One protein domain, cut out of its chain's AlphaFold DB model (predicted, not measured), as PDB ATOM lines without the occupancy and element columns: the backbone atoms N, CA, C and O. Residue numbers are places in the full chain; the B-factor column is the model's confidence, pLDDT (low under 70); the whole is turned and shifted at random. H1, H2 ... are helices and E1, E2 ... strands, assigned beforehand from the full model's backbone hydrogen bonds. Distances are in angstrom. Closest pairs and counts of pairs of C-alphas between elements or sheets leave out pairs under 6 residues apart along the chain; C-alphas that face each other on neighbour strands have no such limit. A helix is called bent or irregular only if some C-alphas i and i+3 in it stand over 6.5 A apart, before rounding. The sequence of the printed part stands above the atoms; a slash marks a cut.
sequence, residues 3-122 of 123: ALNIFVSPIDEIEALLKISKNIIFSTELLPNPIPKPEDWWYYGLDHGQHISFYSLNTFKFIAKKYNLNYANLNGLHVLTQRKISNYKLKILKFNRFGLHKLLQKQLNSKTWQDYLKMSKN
ATOM      1  N   ALA A   3     287.120 199.866 198.176       62.16
ATOM      2  CA  ALA A   3     286.922 198.480 198.598       62.16
ATOM      3  C   ALA A   3     287.656 198.215 199.927       62.16
ATOM      4  O   ALA A   3     288.833 198.541 200.046       62.16
ATOM      5  N   LEU A   4     286.959 197.686 200.941       63.31
ATOM      6  CA  LEU A   4     287.487 197.580 202.318       63.31
ATOM      7  C   LEU A   4     288.391 196.346 202.542       63.31
ATOM      8  O   LEU A   4     289.182 196.297 203.477       63.31
ATOM      9  N   ASN A   5     288.282 195.337 201.688       56.75
ATOM     10  CA  ASN A   5     288.985 194.050 201.763       56.75
ATOM     11  C   ASN A   5     290.494 194.111 201.435       56.75
ATOM     12  O   ASN A   5     291.189 193.110 201.603       56.75
ATOM     13  N   ILE A   6     290.992 195.263 200.975       60.84
ATOM     14  CA  ILE A   6     292.394 195.473 200.565       60.84
ATOM     15  C   ILE A   6     293.253 196.000 201.736       60.84
ATOM     16  O   ILE A   6     294.478 196.008 201.665       60.84
ATOM     17  N   PHE A   7     292.631 196.442 202.834       60.91
ATOM     18  CA  PHE A   7     293.345 197.063 203.950       60.91
ATOM     19  C   PHE A   7     293.811 196.042 204.990       60.91
ATOM     20  O   PHE A   7     293.054 195.163 205.391       60.91
ATOM     21  N   VAL A   8     295.043 196.227 205.473       65.75
ATOM     22  CA  VAL A   8     295.662 195.415 206.537       65.75
ATOM     23  C   VAL A   8     294.990 195.656 207.895       65.75
ATOM     24  O   VAL A   8     294.811 194.717 208.663       65.75
ATOM     25  N   SER A   9     294.577 196.901 208.175       75.81
ATOM     26  CA  SER A   9     293.816 197.271 209.377       75.81
ATOM     27  C   SER A   9     292.549 198.052 208.999       75.81
ATOM     28  O   SER A   9     292.565 199.273 208.831       75.81
ATOM     29  N   PRO A  10     291.416 197.360 208.830       76.38
ATOM     30  CA  PRO A  10     290.170 197.963 208.347       76.38
ATOM     31  C   PRO A  10     289.533 198.926 209.348       76.38
ATOM     32  O   PRO A  10     288.790 199.831 208.965       76.38
ATOM     33  N   ILE A  11     289.792 198.711 210.640       82.38
ATOM     34  CA  ILE A  11     289.240 199.545 211.705       82.38
ATOM     35  C   ILE A  11     289.893 200.926 211.715       82.38
ATOM     36  O   ILE A  11     289.177 201.916 211.838       82.38
ATOM     37  N   ASP A  12     291.205 200.997 211.486       86.31
ATOM     38  CA  ASP A  12     291.947 202.258 211.456       86.31
ATOM     39  C   ASP A  12     291.492 203.124 210.277       86.31
ATOM     40  O   ASP A  12     291.283 204.328 210.430       86.31
ATOM     41  N   GLU A  13     291.235 202.509 209.117       84.00
ATOM     42  CA  GLU A  13     290.688 203.217 207.953       84.00
ATOM     43  C   GLU A  13     289.258 203.704 208.224       84.00
ATOM     44  O   GLU A  13     288.920 204.843 207.902       84.00
ATOM     45  N   ILE A  14     288.404 202.889 208.859       86.00
ATOM     46  CA  ILE A  14     287.060 203.336 209.255       86.00
ATOM     47  C   ILE A  14     287.154 204.515 210.225       86.00
ATOM     48  O   ILE A  14     286.427 205.491 210.054       86.00
ATOM     49  N   GLU A  15     288.049 204.474 211.211       90.25
ATOM     50  CA  GLU A  15     288.260 205.584 212.138       90.25
ATOM     51  C   GLU A  15     288.776 206.839 211.428       90.25
ATOM     52  O   GLU A  15     288.274 207.936 211.690       90.25
ATOM     53  N   ALA A  16     289.707 206.699 210.483       90.19
ATOM     54  CA  ALA A  16     290.187 207.797 209.650       90.19
ATOM     55  C   ALA A  16     289.054 208.411 208.811       90.19
ATOM     56  O   ALA A  16     288.869 209.630 208.806       90.19
ATOM     57  N   LEU A  17     288.225 207.583 208.172       90.56
ATOM     58  CA  LEU A  17     287.060 208.037 207.412       90.56
ATOM     59  C   LEU A  17     286.020 208.715 208.316       90.56
ATOM     60  O   LEU A  17     285.447 209.732 207.925       90.56
ATOM     61  N   LEU A  18     285.818 208.220 209.541       90.38
ATOM     62  CA  LEU A  18     284.898 208.799 210.528       90.38
ATOM     63  C   LEU A  18     285.360 210.146 211.098       90.38
ATOM     64  O   LEU A  18     284.527 210.857 211.682       90.38
ATOM     65  N   LYS A  19     286.646 210.497 210.954       91.56
ATOM     66  CA  LYS A  19     287.166 211.848 211.235       91.56
ATOM     67  C   LYS A  19     286.757 212.842 210.147       91.56
ATOM     68  O   LYS A  19     286.539 214.006 210.454       91.56
ATOM     69  N   ILE A  20     286.608 212.379 208.905       92.88
ATOM     70  CA  ILE A  20     286.228 213.212 207.754       92.88
ATOM     71  C   ILE A  20     284.702 213.325 207.642       92.88
ATOM     72  O   ILE A  20     284.163 214.409 207.445       92.88
ATOM     73  N   SER A  21     283.988 212.201 207.751       91.62
ATOM     74  CA  SER A  21     282.539 212.138 207.567       91.62
ATOM     75  C   SER A  21     281.901 211.077 208.453       91.62
ATOM     76  O   SER A  21     282.349 209.938 208.535       91.62
ATOM     77  N   LYS A  22     280.753 211.416 209.041       87.75
ATOM     78  CA  LYS A  22     279.901 210.473 209.785       87.75
ATOM     79  C   LYS A  22     278.961 209.656 208.891       87.75
ATOM     80  O   LYS A  22     278.073 208.967 209.391       87.75
ATOM     81  N   ASN A  23     279.140 209.757 207.576       91.75
ATOM     82  CA  ASN A  23     278.459 208.970 206.557       91.75
ATOM     83  C   ASN A  23     279.520 208.319 205.671       91.75
ATOM     84  O   ASN A  23     280.211 209.018 204.928       91.75
ATOM     85  N   ILE A  24     279.639 207.000 205.756       92.12
ATOM     86  CA  ILE A  24     280.618 206.211 205.011       92.12
ATOM     87  C   ILE A  24     279.862 205.224 204.131       92.12
ATOM     88  O   ILE A  24     278.971 204.514 204.599       92.12
ATOM     89  N   ILE A  25     280.232 205.189 202.852       91.19
ATOM     90  CA  ILE A  25     279.708 204.246 201.866       91.19
ATOM     91  C   ILE A  25     280.891 203.501 201.245       91.19
ATOM     92  O   ILE A  25     281.818 204.128 200.728       91.19
ATOM     93  N   PHE A  26     280.855 202.174 201.287       89.06
ATOM     94  CA  PHE A  26     281.919 201.307 200.777       89.06
ATOM     95  C   PHE A  26     281.349 199.991 200.247       89.06
ATOM     96  O   PHE A  26     280.190 199.662 200.502       89.06
ATOM     97  N   SER A  27     282.155 199.239 199.505       86.62
ATOM     98  CA  SER A  27     281.771 197.939 198.954       86.62
ATOM     99  C   SER A  27     282.738 196.846 199.392       86.62
ATOM    100  O   SER A  27     283.946 197.072 199.431       86.62
ATOM    101  N   THR A  28     282.212 195.673 199.731       86.81
ATOM    102  CA  THR A  28     282.989 194.461 200.027       86.81
ATOM    103  C   THR A  28     282.065 193.254 199.947       86.81
ATOM    104  O   THR A  28     280.858 193.397 200.144       86.81
ATOM    105  N   GLU A  29     282.612 192.067 199.700       87.25
ATOM    106  CA  GLU A  29     281.833 190.844 199.870       87.25
ATOM    107  C   GLU A  29     281.788 190.477 201.357       87.25
ATOM    108  O   GLU A  29     282.760 190.683 202.096       87.25
ATOM    109  N   LEU A  30     280.637 189.981 201.812       89.31
ATOM    110  CA  LEU A  30     280.487 189.462 203.166       89.31
ATOM    111  C   LEU A  30     280.801 187.971 203.192       89.31
ATOM    112  O   LEU A  30     280.374 187.239 202.303       89.31
ATOM    113  N   LEU A  31     281.441 187.524 204.269       89.00
ATOM    114  CA  LEU A  31     281.575 186.111 204.586       89.00
ATOM    115  C   LEU A  31     280.171 185.482 204.679       89.00
ATOM    116  O   LEU A  31     279.346 185.973 205.470       89.00
ATOM    117  N   PRO A  32     279.879 184.435 203.888       87.00
ATOM    118  CA  PRO A  32     278.603 183.746 203.944       87.00
ATOM    119  C   PRO A  32     278.397 183.073 205.303       87.00
ATOM    120  O   PRO A  32     279.338 182.823 206.056       87.00
ATOM    121  N   ASN A  33     277.137 182.786 205.618       84.44
ATOM    122  CA  ASN A  33     276.776 181.947 206.752       84.44
ATOM    123  C   ASN A  33     275.876 180.810 206.239       84.44
ATOM    124  O   ASN A  33     274.776 181.121 205.770       84.44
ATOM    125  N   PRO A  34     276.299 179.534 206.318       88.81
ATOM    126  CA  PRO A  34     277.531 179.035 206.952       88.81
ATOM    127  C   PRO A  34     278.816 179.451 206.218       88.81
ATOM    128  O   PRO A  34     278.777 179.793 205.038       88.81
ATOM    129  N   ILE A  35     279.947 179.443 206.937       88.81
ATOM    130  CA  ILE A  35     281.264 179.776 206.373       88.81
ATOM    131  C   ILE A  35     281.651 178.677 205.368       88.81
ATOM    132  O   ILE A  35     281.713 177.511 205.763       88.81
ATOM    133  N   PRO A  36     281.896 179.015 204.091       89.25
ATOM    134  CA  PRO A  36     282.244 178.036 203.070       89.25
ATOM    135  C   PRO A  36     283.682 177.543 203.248       89.25
ATOM    136  O   PRO A  36     284.531 178.266 203.785       89.25
ATOM    137  N   LYS A  37     283.970 176.333 202.754       87.69
ATOM    138  CA  LYS A  37     285.352 175.853 202.645       87.69
ATOM    139  C   LYS A  37     286.136 176.714 201.644       87.69
ATOM    140  O   LYS A  37     285.520 177.306 200.756       87.69
ATOM    141  N   PRO A  38     287.477 176.761 201.742       84.25
ATOM    142  CA  PRO A  38     288.324 177.530 200.826       84.25
ATOM    143  C   PRO A  38     288.051 177.288 199.332       84.25
ATOM    144  O   PRO A  38     288.072 178.223 198.540       84.25
ATOM    145  N   GLU A  39     287.741 176.046 198.965       85.12
ATOM    146  CA  GLU A  39     287.427 175.604 197.597       85.12
ATOM    147  C   GLU A  39     286.010 175.980 197.117       85.12
ATOM    148  O   GLU A  39     285.764 176.064 195.915       85.12
ATOM    149  N   ASP A  40     285.093 176.277 198.042       86.50
ATOM    150  CA  ASP A  40     283.669 176.498 197.759       86.50
ATOM    151  C   ASP A  40     283.307 177.982 197.578       86.50
ATOM    152  O   ASP A  40     282.149 178.328 197.320       86.50
ATOM    153  N   TRP A  41     284.269 178.897 197.739       85.88
ATOM    154  CA  TRP A  41     284.014 180.332 197.632       85.88
ATOM    155  C   TRP A  41     285.138 181.065 196.913       85.88
ATOM    156  O   TRP A  41     286.214 181.301 197.455       85.88
ATOM    157  N   TRP A  42     284.828 181.504 195.691       81.25
ATOM    158  CA  TRP A  42     285.742 182.224 194.799       81.25
ATOM    159  C   TRP A  42     286.415 183.443 195.452       81.25
ATOM    160  O   TRP A  42     287.527 183.809 195.078       81.25
ATOM    161  N   TYR A  43     285.761 184.057 196.445       80.94
ATOM    162  CA  TYR A  43     286.255 185.248 197.136       80.94
ATOM    163  C   TYR A  43     287.452 184.975 198.056       80.94
ATOM    164  O   TYR A  43     288.109 185.919 198.484       80.94
ATOM    165  N   TYR A  44     287.765 183.712 198.362       81.19
ATOM    166  CA  TYR A  44     289.006 183.382 199.062       81.19
ATOM    167  C   TYR A  44     290.246 183.621 198.194       81.19
ATOM    168  O   TYR A  44     291.309 183.884 198.748       81.19
ATOM    169  N   GLY A  45     290.113 183.577 196.859       76.50
ATOM    170  CA  GLY A  45     291.185 183.946 195.935       76.50
ATOM    171  C   GLY A  45     292.489 183.176 196.163       76.50
ATOM    172  O   GLY A  45     293.550 183.789 196.184       76.50
ATOM    173  N   LEU A  46     292.421 181.850 196.355       71.56
ATOM    174  CA  LEU A  46     293.587 181.016 196.698       71.56
ATOM    175  C   LEU A  46     294.739 181.125 195.682       71.56
ATOM    176  O   LEU A  46     295.900 181.020 196.067       71.56
ATOM    177  N   ASP A  47     294.421 181.417 194.419       70.31
ATOM    178  CA  ASP A  47     295.400 181.588 193.339       70.31
ATOM    179  C   ASP A  47     295.912 183.037 193.195       70.31
ATOM    180  O   ASP A  47     296.901 183.290 192.501       70.31
ATOM    181  N   HIS A  48     295.235 184.021 193.805       66.25
ATOM    182  CA  HIS A  48     295.473 185.455 193.606       66.25
ATOM    183  C   HIS A  48     295.403 186.216 194.948       66.25
ATOM    184  O   HIS A  48     294.330 186.530 195.459       66.25
ATOM    185  N   GLY A  49     296.557 186.562 195.525       58.84
ATOM    186  CA  GLY A  49     296.678 187.094 196.895       58.84
ATOM    187  C   GLY A  49     296.261 188.557 197.121       58.84
ATOM    188  O   GLY A  49     297.072 189.349 197.591       58.84
ATOM    189  N   GLN A  50     295.019 188.945 196.811       63.31
ATOM    190  CA  GLN A  50     294.531 190.333 196.969       63.31
ATOM    191  C   GLN A  50     293.444 190.529 198.046       63.31
ATOM    192  O   GLN A  50     292.916 191.635 198.200       63.31
ATOM    193  N   HIS A  51     293.098 189.494 198.816       62.94
ATOM    194  CA  HIS A  51     292.091 189.574 199.881       62.94
ATOM    195  C   HIS A  51     292.723 189.288 201.247       62.94
ATOM    196  O   HIS A  51     293.030 188.148 201.574       62.94
ATOM    197  N   ILE A  52     292.933 190.345 202.040       68.06
ATOM    198  CA  ILE A  52     293.646 190.277 203.333       68.06
ATOM    199  C   ILE A  52     292.654 190.157 204.506       68.06
ATOM    200  O   ILE A  52     293.023 189.767 205.610       68.06
ATOM    201  N   SER A  53     291.373 190.490 204.303       75.50
ATOM    202  CA  SER A  53     290.367 190.488 205.373       75.50
ATOM    203  C   SER A  53     288.960 190.162 204.878       75.50
ATOM    204  O   SER A  53     288.497 190.712 203.877       75.50
ATOM    205  N   PHE A  54     288.255 189.320 205.641       84.12
ATOM    206  CA  PHE A  54     286.858 188.943 205.415       84.12
ATOM    207  C   PHE A  54     285.967 189.507 206.522       84.12
ATOM    208  O   PHE A  54     286.304 189.442 207.705       84.12
ATOM    209  N   TYR A  55     284.799 190.029 206.151       86.44
ATOM    210  CA  TYR A  55     283.866 190.637 207.100       86.44
ATOM    211  C   TYR A  55     282.544 189.901 207.100       86.44
ATOM    212  O   TYR A  55     282.001 189.584 206.049       86.44
ATOM    213  N   SER A  56     281.968 189.700 208.277       89.12
ATOM    214  CA  SER A  56     280.598 189.213 208.389       89.12
ATOM    215  C   SER A  56     279.623 190.383 208.512       89.12
ATOM    216  O   SER A  56     279.989 191.513 208.848       89.12
ATOM    217  N   LEU A  57     278.331 190.098 208.343       89.75
ATOM    218  CA  LEU A  57     277.278 191.048 208.701       89.75
ATOM    219  C   LEU A  57     277.417 191.541 210.155       89.75
ATOM    220  O   LEU A  57     277.153 192.710 210.447       89.75
ATOM    221  N   ASN A  58     277.826 190.652 211.064       89.62
ATOM    222  CA  ASN A  58     277.982 190.965 212.481       89.62
ATOM    223  C   ASN A  58     279.136 191.939 212.721       89.62
ATOM    224  O   ASN A  58     279.012 192.802 213.587       89.62
ATOM    225  N   THR A  59     280.195 191.879 211.912       89.69
ATOM    226  CA  THR A  59     281.316 192.822 211.979       89.69
ATOM    227  C   THR A  59     280.836 194.259 211.778       89.69
ATOM    228  O   THR A  59     281.104 195.130 212.604       89.69
ATOM    229  N   PHE A  60     280.031 194.521 210.744       91.12
ATOM    230  CA  PHE A  60     279.525 195.876 210.498       91.12
ATOM    231  C   PHE A  60     278.440 196.315 211.479       91.12
ATOM    232  O   PHE A  60     278.384 197.492 211.830       91.12
ATOM    233  N   LYS A  61     277.617 195.387 211.983       92.19
ATOM    234  CA  LYS A  61     276.702 195.682 213.098       92.19
ATOM    235  C   LYS A  61     277.467 196.089 214.359       92.19
ATOM    236  O   LYS A  61     277.061 197.030 215.035       92.19
ATOM    237  N   PHE A  62     278.570 195.406 214.659       92.75
ATOM    238  CA  PHE A  62     279.431 195.727 215.792       92.75
ATOM    239  C   PHE A  62     280.069 197.110 215.635       92.75
ATOM    240  O   PHE A  62     279.965 197.927 216.544       92.75
ATOM    241  N   ILE A  63     280.645 197.410 214.468       91.56
ATOM    242  CA  ILE A  63     281.231 198.727 214.163       91.56
ATOM    243  C   ILE A  63     280.179 199.830 214.297       91.56
ATOM    244  O   ILE A  63     280.414 200.837 214.962       91.56
ATOM    245  N   ALA A  64     278.991 199.628 213.724       93.56
ATOM    246  CA  ALA A  64     277.892 200.575 213.845       93.56
ATOM    247  C   ALA A  64     277.529 200.841 215.313       93.56
ATOM    248  O   ALA A  64     277.437 201.996 215.718       93.56
ATOM    249  N   LYS A  65     277.426 199.792 216.140       94.06
ATOM    250  CA  LYS A  65     277.188 199.939 217.582       94.06
ATOM    251  C   LYS A  65     278.330 200.686 218.281       94.06
ATOM    252  O   LYS A  65     278.052 201.606 219.043       94.06
ATOM    253  N   LYS A  66     279.591 200.326 218.006       93.62
ATOM    254  CA  LYS A  66     280.792 200.925 218.618       93.62
ATOM    255  C   LYS A  66     280.847 202.441 218.415       93.62
ATOM    256  O   LYS A  66     281.177 203.160 219.349       93.62
ATOM    257  N   TYR A  67     280.492 202.924 217.224       93.00
ATOM    258  CA  TYR A  67     280.558 204.352 216.882       93.00
ATOM    259  C   TYR A  67     279.196 205.066 216.904       93.00
ATOM    260  O   TYR A  67     279.094 206.190 216.411       93.00
ATOM    261  N   ASN A  68     278.156 204.437 217.466       94.19
ATOM    262  CA  ASN A  68     276.787 204.962 217.519       94.19
ATOM    263  C   ASN A  68     276.243 205.399 216.140       94.19
ATOM    264  O   ASN A  68     275.744 206.509 215.943       94.19
ATOM    265  N   LEU A  69     276.385 204.512 215.156       94.12
ATOM    266  CA  LEU A  69     275.923 204.669 213.781       94.12
ATOM    267  C   LEU A  69     274.827 203.649 213.464       94.12
ATOM    268  O   LEU A  69     274.670 202.614 214.109       94.12
ATOM    269  N   ASN A  70     274.099 203.922 212.392       94.44
ATOM    270  CA  ASN A  70     273.201 202.993 211.730       94.44
ATOM    271  C   ASN A  70     273.952 202.295 210.598       94.44
ATOM    272  O   ASN A  70     274.789 202.908 209.933       94.44
ATOM    273  N   TYR A  71     273.600 201.037 210.343       93.50
ATOM    274  CA  TYR A  71     274.161 200.252 209.252       93.50
ATOM    275  C   TYR A  71     273.076 199.769 208.290       93.50
ATOM    276  O   TYR A  71     272.024 199.287 208.718       93.50
ATOM    277  N   ALA A  72     273.354 199.843 206.990       92.12
ATOM    278  CA  ALA A  72     272.535 199.236 205.951       92.12
ATOM    279  C   ALA A  72     273.392 198.554 204.880       92.12
ATOM    280  O   ALA A  72     274.472 199.029 204.533       92.12
ATOM    281  N   ASN A  73     272.868 197.459 204.325       90.75
ATOM    282  CA  ASN A  73     273.447 196.754 203.181       90.75
ATOM    283  C   ASN A  73     272.465 196.776 201.998       90.75
ATOM    284  O   ASN A  73     271.304 196.357 202.123       90.75
ATOM    285  N   LEU A  74     272.951 197.245 200.851       87.50
ATOM    286  CA  LEU A  74     272.246 197.391 199.581       87.50
ATOM    287  C   LEU A  74     272.827 196.473 198.484       87.50
ATOM    288  O   LEU A  74     273.020 196.908 197.353       87.50
ATOM    289  N   ASN A  75     272.996 195.184 198.787       82.38
ATOM    290  CA  ASN A  75     273.588 194.149 197.917       82.38
ATOM    291  C   ASN A  75     275.069 194.437 197.621       82.38
ATOM    292  O   ASN A  75     275.421 194.796 196.501       82.38
ATOM    293  N   GLY A  76     275.914 194.337 198.648       83.31
ATOM    294  CA  GLY A  76     277.367 194.546 198.542       83.31
ATOM    295  C   GLY A  76     277.793 196.008 198.684       83.31
ATOM    296  O   GLY A  76     278.974 196.297 198.849       83.31
ATOM    297  N   LEU A  77     276.833 196.942 198.680       88.50
ATOM    298  CA  LEU A  77     277.055 198.334 199.056       88.50
ATOM    299  C   LEU A  77     276.671 198.548 200.524       88.50
ATOM    300  O   LEU A  77     275.505 198.427 200.907       88.50
ATOM    301  N   HIS A  78     277.660 198.886 201.334       91.69
ATOM    302  CA  HIS A  78     277.558 199.060 202.773       91.69
ATOM    303  C   HIS A  78     277.501 200.539 203.119       91.69
ATOM    304  O   HIS A  78     278.266 201.344 202.588       91.69
ATOM    305  N   VAL A  79     276.596 200.893 204.028       92.69
ATOM    306  CA  VAL A  79     276.404 202.265 204.493       92.69
ATOM    307  C   VAL A  79     276.482 202.287 206.011       92.69
ATOM    308  O   VAL A  79     275.710 201.594 206.671       92.69
ATOM    309  N   LEU A  80     277.378 203.112 206.550       93.38
ATOM    310  CA  LEU A  80     277.446 203.489 207.961       93.38
ATOM    311  C   LEU A  80     277.085 204.971 208.080       93.38
ATOM    312  O   LEU A  80     277.691 205.808 207.417       93.38
ATOM    313  N   THR A  81     276.081 205.316 208.886       94.19
ATOM    314  CA  THR A  81     275.580 206.698 208.969       94.19
ATOM    315  C   THR A  81     274.965 207.029 210.324       94.19
ATOM    316  O   THR A  81     274.271 206.214 210.922       94.19
ATOM    317  N   GLN A  82     275.132 208.262 210.797       93.62
ATOM    318  CA  GLN A  82     274.394 208.760 211.968       93.62
ATOM    319  C   GLN A  82     272.882 208.856 211.733       93.62
ATOM    320  O   GLN A  82     272.099 208.798 212.679       93.62
ATOM    321  N   ARG A  83     272.442 208.997 210.478       89.94
ATOM    322  CA  ARG A  83     271.024 209.152 210.155       89.94
ATOM    323  C   ARG A  83     270.338 207.796 210.147       89.94
ATOM    324  O   ARG A  83     270.780 206.864 209.481       89.94
ATOM    325  N   LYS A  84     269.193 207.704 210.819       87.00
ATOM    326  CA  LYS A  84     268.352 206.510 210.736       87.00
ATOM    327  C   LYS A  84     267.844 206.355 209.304       87.00
ATOM    328  O   LYS A  84     267.138 207.222 208.784       87.00
ATOM    329  N   ILE A  85     268.188 205.244 208.664       82.62
ATOM    330  CA  ILE A  85     267.666 204.932 207.337       82.62
ATOM    331  C   ILE A  85     266.346 204.184 207.519       82.62
ATOM    332  O   ILE A  85     266.300 203.119 208.125       82.62
ATOM    333  N   SER A  86     265.255 204.751 207.005       83.81
ATOM    334  CA  SER A  86     263.947 204.090 207.038       83.81
ATOM    335  C   SER A  86     263.961 202.796 206.215       83.81
ATOM    336  O   SER A  86     264.426 202.784 205.070       83.81
ATOM    337  N   ASN A  87     263.381 201.726 206.766       78.62
ATOM    338  CA  ASN A  87     263.278 200.420 206.105       78.62
ATOM    339  C   ASN A  87     262.572 200.502 204.743       78.62
ATOM    340  O   ASN A  87     262.957 199.799 203.812       78.62
ATOM    341  N   TYR A  88     261.575 201.379 204.598       80.69
ATOM    342  CA  TYR A  88     260.862 201.572 203.330       80.69
ATOM    343  C   TYR A  88     261.770 202.163 202.249       80.69
ATOM    344  O   TYR A  88     261.781 201.668 201.124       80.69
ATOM    345  N   LYS A  89     262.600 203.156 202.602       80.19
ATOM    346  CA  LYS A  89     263.576 203.752 201.676       80.19
ATOM    347  C   LYS A  89     264.581 202.704 201.200       80.19
ATOM    348  O   LYS A  89     264.831 202.605 200.003       80.19
ATOM    349  N   LEU A  90     265.094 201.875 202.115       79.81
ATOM    350  CA  LEU A  90     265.999 200.772 201.767       79.81
ATOM    351  C   LEU A  90     265.338 199.751 200.841       79.81
ATOM    352  O   LEU A  90     265.970 199.319 199.882       79.81
ATOM    353  N   LYS A  91     264.078 199.377 201.101       79.56
ATOM    354  CA  LYS A  91     263.327 198.481 200.215       79.56
ATOM    355  C   LYS A  91     263.217 199.089 198.817       79.56
ATOM    356  O   LYS A  91     263.679 198.459 197.877       79.56
ATOM    357  N   ILE A  92     262.726 200.323 198.675       79.50
ATOM    358  CA  ILE A  92     262.590 200.998 197.369       79.50
ATOM    359  C   ILE A  92     263.925 201.042 196.613       79.50
ATOM    360  O   ILE A  92     263.979 200.674 195.443       79.50
ATOM    361  N   LEU A  93     265.019 201.413 197.285       77.38
ATOM    362  CA  LEU A  93     266.365 201.406 196.698       77.38
ATOM    363  C   LEU A  93     266.776 200.015 196.197       77.38
ATOM    364  O   LEU A  93     267.358 199.894 195.121       77.38
ATOM    365  N   LYS A  94     266.432 198.952 196.932       74.50
ATOM    366  CA  LYS A  94     266.659 197.574 196.484       74.50
ATOM    367  C   LYS A  94     265.768 197.177 195.306       74.50
ATOM    368  O   LYS A  94     266.229 196.365 194.514       74.50
ATOM    369  N   PHE A  95     264.568 197.745 195.170       72.06
ATOM    370  CA  PHE A  95     263.641 197.498 194.058       72.06
ATOM    371  C   PHE A  95     263.924 198.362 192.810       72.06
ATOM    372  O   PHE A  95     263.533 197.995 191.709       72.06
ATOM    373  N   ASN A  96     264.658 199.476 192.904       61.53
ATOM    374  CA  ASN A  96     264.881 200.356 191.741       61.53
ATOM    375  C   ASN A  96     265.680 199.689 190.591       61.53
ATOM    376  O   ASN A  96     265.681 200.141 189.449       61.53
ATOM    377  N   ARG A  97     266.317 198.549 190.872       61.59
ATOM    378  CA  ARG A  97     267.008 197.688 189.897       61.59
ATOM    379  C   ARG A  97     266.078 196.811 189.047       61.59
ATOM    380  O   ARG A  97     266.556 196.206 188.096       61.59
ATOM    381  N   PHE A  98     264.763 196.820 189.284       64.31
ATOM    382  CA  PHE A  98     263.774 196.176 188.400       64.31
ATOM    383  C   PHE A  98     263.545 196.922 187.070       64.31
ATOM    384  O   PHE A  98     262.648 196.581 186.307       64.31
ATOM    385  N   GLY A  99     264.373 197.921 186.744       66.44
ATOM    386  CA  GLY A  99     264.361 198.537 185.421       66.44
ATOM    387  C   GLY A  99     263.258 199.574 185.230       66.44
ATOM    388  O   GLY A  99     262.844 199.798 184.098       66.44
ATOM    389  N   LEU A 100     262.836 200.268 186.294       67.19
ATOM    390  CA  LEU A 100     262.008 201.483 186.187       67.19
ATOM    391  C   LEU A 100     262.631 202.509 185.226       67.19
ATOM    392  O   LEU A 100     261.922 203.154 184.456       67.19
ATOM    393  N   HIS A 101     263.967 202.574 185.179       67.56
ATOM    394  CA  HIS A 101     264.689 203.353 184.175       67.56
ATOM    395  C   HIS A 101     264.315 202.971 182.734       67.56
ATOM    396  O   HIS A 101     264.275 203.848 181.889       67.56
ATOM    397  N   LYS A 102     263.992 201.708 182.419       68.31
ATOM    398  CA  LYS A 102     263.572 201.307 181.061       68.31
ATOM    399  C   LYS A 102     262.221 201.913 180.671       68.31
ATOM    400  O   LYS A 102     262.007 202.207 179.500       68.31
ATOM    401  N   LEU A 103     261.319 202.116 181.635       71.31
ATOM    402  CA  LEU A 103     260.040 202.797 181.403       71.31
ATOM    403  C   LEU A 103     260.258 204.300 181.188       71.31
ATOM    404  O   LEU A 103     259.697 204.866 180.255       71.31
ATOM    405  N   LEU A 104     261.135 204.918 181.986       68.69
ATOM    406  CA  LEU A 104     261.546 206.316 181.807       68.69
ATOM    407  C   LEU A 104     262.289 206.533 180.481       68.69
ATOM    408  O   LEU A 104     262.025 207.493 179.772       68.69
ATOM    409  N   GLN A 105     263.172 205.613 180.100       68.44
ATOM    410  CA  GLN A 105     263.949 205.681 178.866       68.44
ATOM    411  C   GLN A 105     263.063 205.603 177.620       68.44
ATOM    412  O   GLN A 105     263.377 206.247 176.628       68.44
ATOM    413  N   LYS A 106     261.925 204.895 177.675       69.19
ATOM    414  CA  LYS A 106     260.921 204.921 176.597       69.19
ATOM    415  C   LYS A 106     260.255 206.292 176.420       69.19
ATOM    416  O   LYS A 106     259.747 206.563 175.340       69.19
ATOM    417  N   GLN A 107     260.236 207.130 177.457       72.88
ATOM    418  CA  GLN A 107     259.688 208.492 177.401       72.88
ATOM    419  C   GLN A 107     260.752 209.553 177.077       72.88
ATOM    420  O   GLN A 107     260.413 210.681 176.720       72.88
ATOM    421  N   LEU A 108     262.037 209.219 177.211       73.81
ATOM    422  CA  LEU A 108     263.143 210.126 176.927       73.81
ATOM    423  C   LEU A 108     263.542 210.012 175.451       73.81
ATOM    424  O   LEU A 108     264.149 209.031 175.030       73.81
ATOM    425  N   ASN A 109     263.240 211.047 174.668       72.94
ATOM    426  CA  ASN A 109     263.737 211.160 173.298       72.94
ATOM    427  C   ASN A 109     265.239 211.484 173.297       72.94
ATOM    428  O   ASN A 109     265.703 212.321 174.076       72.94
ATOM    429  N   SER A 110     265.993 210.836 172.405       77.31
ATOM    430  CA  SER A 110     267.420 211.114 172.221       77.31
ATOM    431  C   SER A 110     267.642 212.577 171.832       77.31
ATOM    432  O   SER A 110     267.017 213.082 170.898       77.31
ATOM    433  N   LYS A 111     268.558 213.252 172.535       78.88
ATOM    434  CA  LYS A 111     268.975 214.626 172.220       78.88
ATOM    435  C   LYS A 111     270.221 214.696 171.343       78.88
ATOM    436  O   LYS A 111     270.547 215.776 170.874       78.88
ATOM    437  N   THR A 112     270.848 213.564 171.018       81.94
ATOM    438  CA  THR A 112     272.093 213.519 170.234       81.94
ATOM    439  C   THR A 112     271.971 214.251 168.894       81.94
ATOM    440  O   THR A 112     272.872 214.989 168.506       81.94
ATOM    441  N   TRP A 113     270.835 214.108 168.201       75.75
ATOM    442  CA  TRP A 113     270.588 214.804 166.932       75.75
ATOM    443  C   TRP A 113     270.327 216.306 167.115       75.75
ATOM    444  O   TRP A 113     270.774 217.122 166.312       75.75
ATOM    445  N   GLN A 114     269.639 216.684 168.194       81.50
ATOM    446  CA  GLN A 114     269.403 218.091 168.528       81.50
ATOM    447  C   GLN A 114     270.709 218.797 168.903       81.50
ATOM    448  O   GLN A 114     270.928 219.930 168.483       81.50
ATOM    449  N   ASP A 115     271.588 218.116 169.639       83.50
ATOM    450  CA  ASP A 115     272.901 218.628 170.028       83.50
ATOM    451  C   ASP A 115     273.818 218.779 168.806       83.50
ATOM    452  O   ASP A 115     274.435 219.832 168.639       83.50
ATOM    453  N   TYR A 116     273.822 217.802 167.890       84.94
ATOM    454  CA  TYR A 116     274.534 217.896 166.609       84.94
ATOM    455  C   TYR A 116     274.085 219.116 165.786       84.94
ATOM    456  O   TYR A 116     274.915 219.932 165.386       84.94
ATOM    457  N   LEU A 117     272.773 219.295 165.599       85.06
ATOM    458  CA  LEU A 117     272.215 220.438 164.863       85.06
ATOM    459  C   LEU A 117     272.503 221.787 165.540       85.06
ATOM    460  O   LEU A 117     272.592 222.814 164.870       85.06
ATOM    461  N   LYS A 118     272.619 221.807 166.872       85.75
ATOM    462  CA  LYS A 118     272.927 223.021 167.635       85.75
ATOM    463  C   LYS A 118     274.411 223.379 167.561       85.75
ATOM    464  O   LYS A 118     274.736 224.560 167.516       85.75
ATOM    465  N   MET A 119     275.298 222.386 167.507       81.88
ATOM    466  CA  MET A 119     276.727 222.595 167.267       81.88
ATOM    467  C   MET A 119     277.001 223.031 165.824       81.88
ATOM    468  O   MET A 119     277.790 223.946 165.621       81.88
ATOM    469  N   SER A 120     276.313 222.450 164.836       77.56
ATOM    470  CA  SER A 120     276.530 222.787 163.421       77.56
ATOM    471  C   SER A 120     275.995 224.165 163.017       77.56
ATOM    472  O   SER A 120     276.369 224.662 161.966       77.56
ATOM    473  N   LYS A 121     275.089 224.760 163.805       68.81
ATOM    474  CA  LYS A 121     274.562 226.122 163.593       68.81
ATOM    475  C   LYS A 121     275.404 227.225 164.241       68.81
ATOM    476  O   LYS A 121     275.128 228.393 163.999       68.81
ATOM    477  N   ASN A 122     276.366 226.861 165.091       57.09
ATOM    478  CA  ASN A 122     277.263 227.795 165.780       57.09
ATOM    479  C   ASN A 122     278.678 227.812 165.164       57.09
ATOM    480  O   ASN A 122     279.618 228.282 165.806       57.09
TER     481      ASN A 122
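This is residues 3 to 122 of the 123 residues of an uncharacterized protein of Bacteroidetes bacterium HGW-Bacteroidetes-1 (UniProt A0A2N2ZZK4). A small antiparallel sheet of three strands has H2 packed over one face and H1 beside its E1 edge, with a large loop, residues 28 to 56, at one end. From this body a long arm sticks out, residues 95 to 122, made of the last part of H3, then H4 and H5 in turn, and it makes much of the length. The printed part has 120 residues, with five named helices and three named strands in the order H1, E1, H2, E2, E3, H3, H4, H5; the sheet order is E1, E3, E2, and the class is mixed, helices and strands. The whole is only just extended, close to loose, with a radius of gyration of the C-alphas of 20.6 A and an elongated outline of 60 by 39 by 30 A.

H1, residues 10 to 20, only grazes the sheet with its residues 14 to 18; its closest C-alphas to E1, residues 23 to 27, are those of Leu 17 and Ile 24, 7.1 A apart. H2, residues 57 to 66, is on the sheet at a height over the sheet of 8.8 A. It lies over E2, residues 70 to 73, and runs along the strands, at 15 degrees to E2 on the local plane; their closest C-alphas, those of Ala 64 and Asn 70, are 5.7 A apart. H1 and H2 are only just apart, at 8.4 A. E2 forms a hairpin with E3, residues 77 to 81, antiparallel at 171 degrees, with N 70 and O 81 at 2.7 A. E3 is also the antiparallel neighbour of E1, at 164 degrees, with N 24 and O 80 at 2.8 A. E1, H2 and E2 make a split strand-helix-strand unit, two strands that run the same way with E3 between them, and its crossover is right-handed. H2 and the sheet form two layers, a helix on one face of a sheet. H3, residues 87 to 98, is not on the sheet, though only just; its closest C-alpha to E2 is Leu 90, 7.9 A from that of Ala 72. H3 and H4, residues 100 to 107, meet only through their link, and H4 and H5, residues 112 to 120, are apart. Every O i to N i+4 pair is within hydrogen-bond range in H2 and H5, against 6 of 7 in H1, 6 of 8 in H3 and 3 of 4 in H4.

H1 begins at C-alpha 10, (290.170, 197.963, 208.347), and is 15.8 A long. E1 measures 13.8 A, H2 14.4 A, E2 10.6 A and E3 13.1 A. H3 measures 18.2 A and is irregular, but only just: C-alphas 94 and 97 are 6.6 A apart. H4 measures 11.5 A, and H5 12.3 A, ending at C-alpha 120, (276.530, 222.787, 163.421).

The two C-alphas farthest apart are those of Lys 37 and Lys 121, at 64.6 A. Without residues 95 to 122 the body has 92 residues and spans 40 by 30 by 18 A. The printed part has no cut, and E1 to H2, with 29 residues between them, is the one long link. Mean pLDDT of the printed part is 81.4; it is under 70 at residues 3 to 8, 48 to 52, 96 to 102, 104 to 106 and 121 to 122.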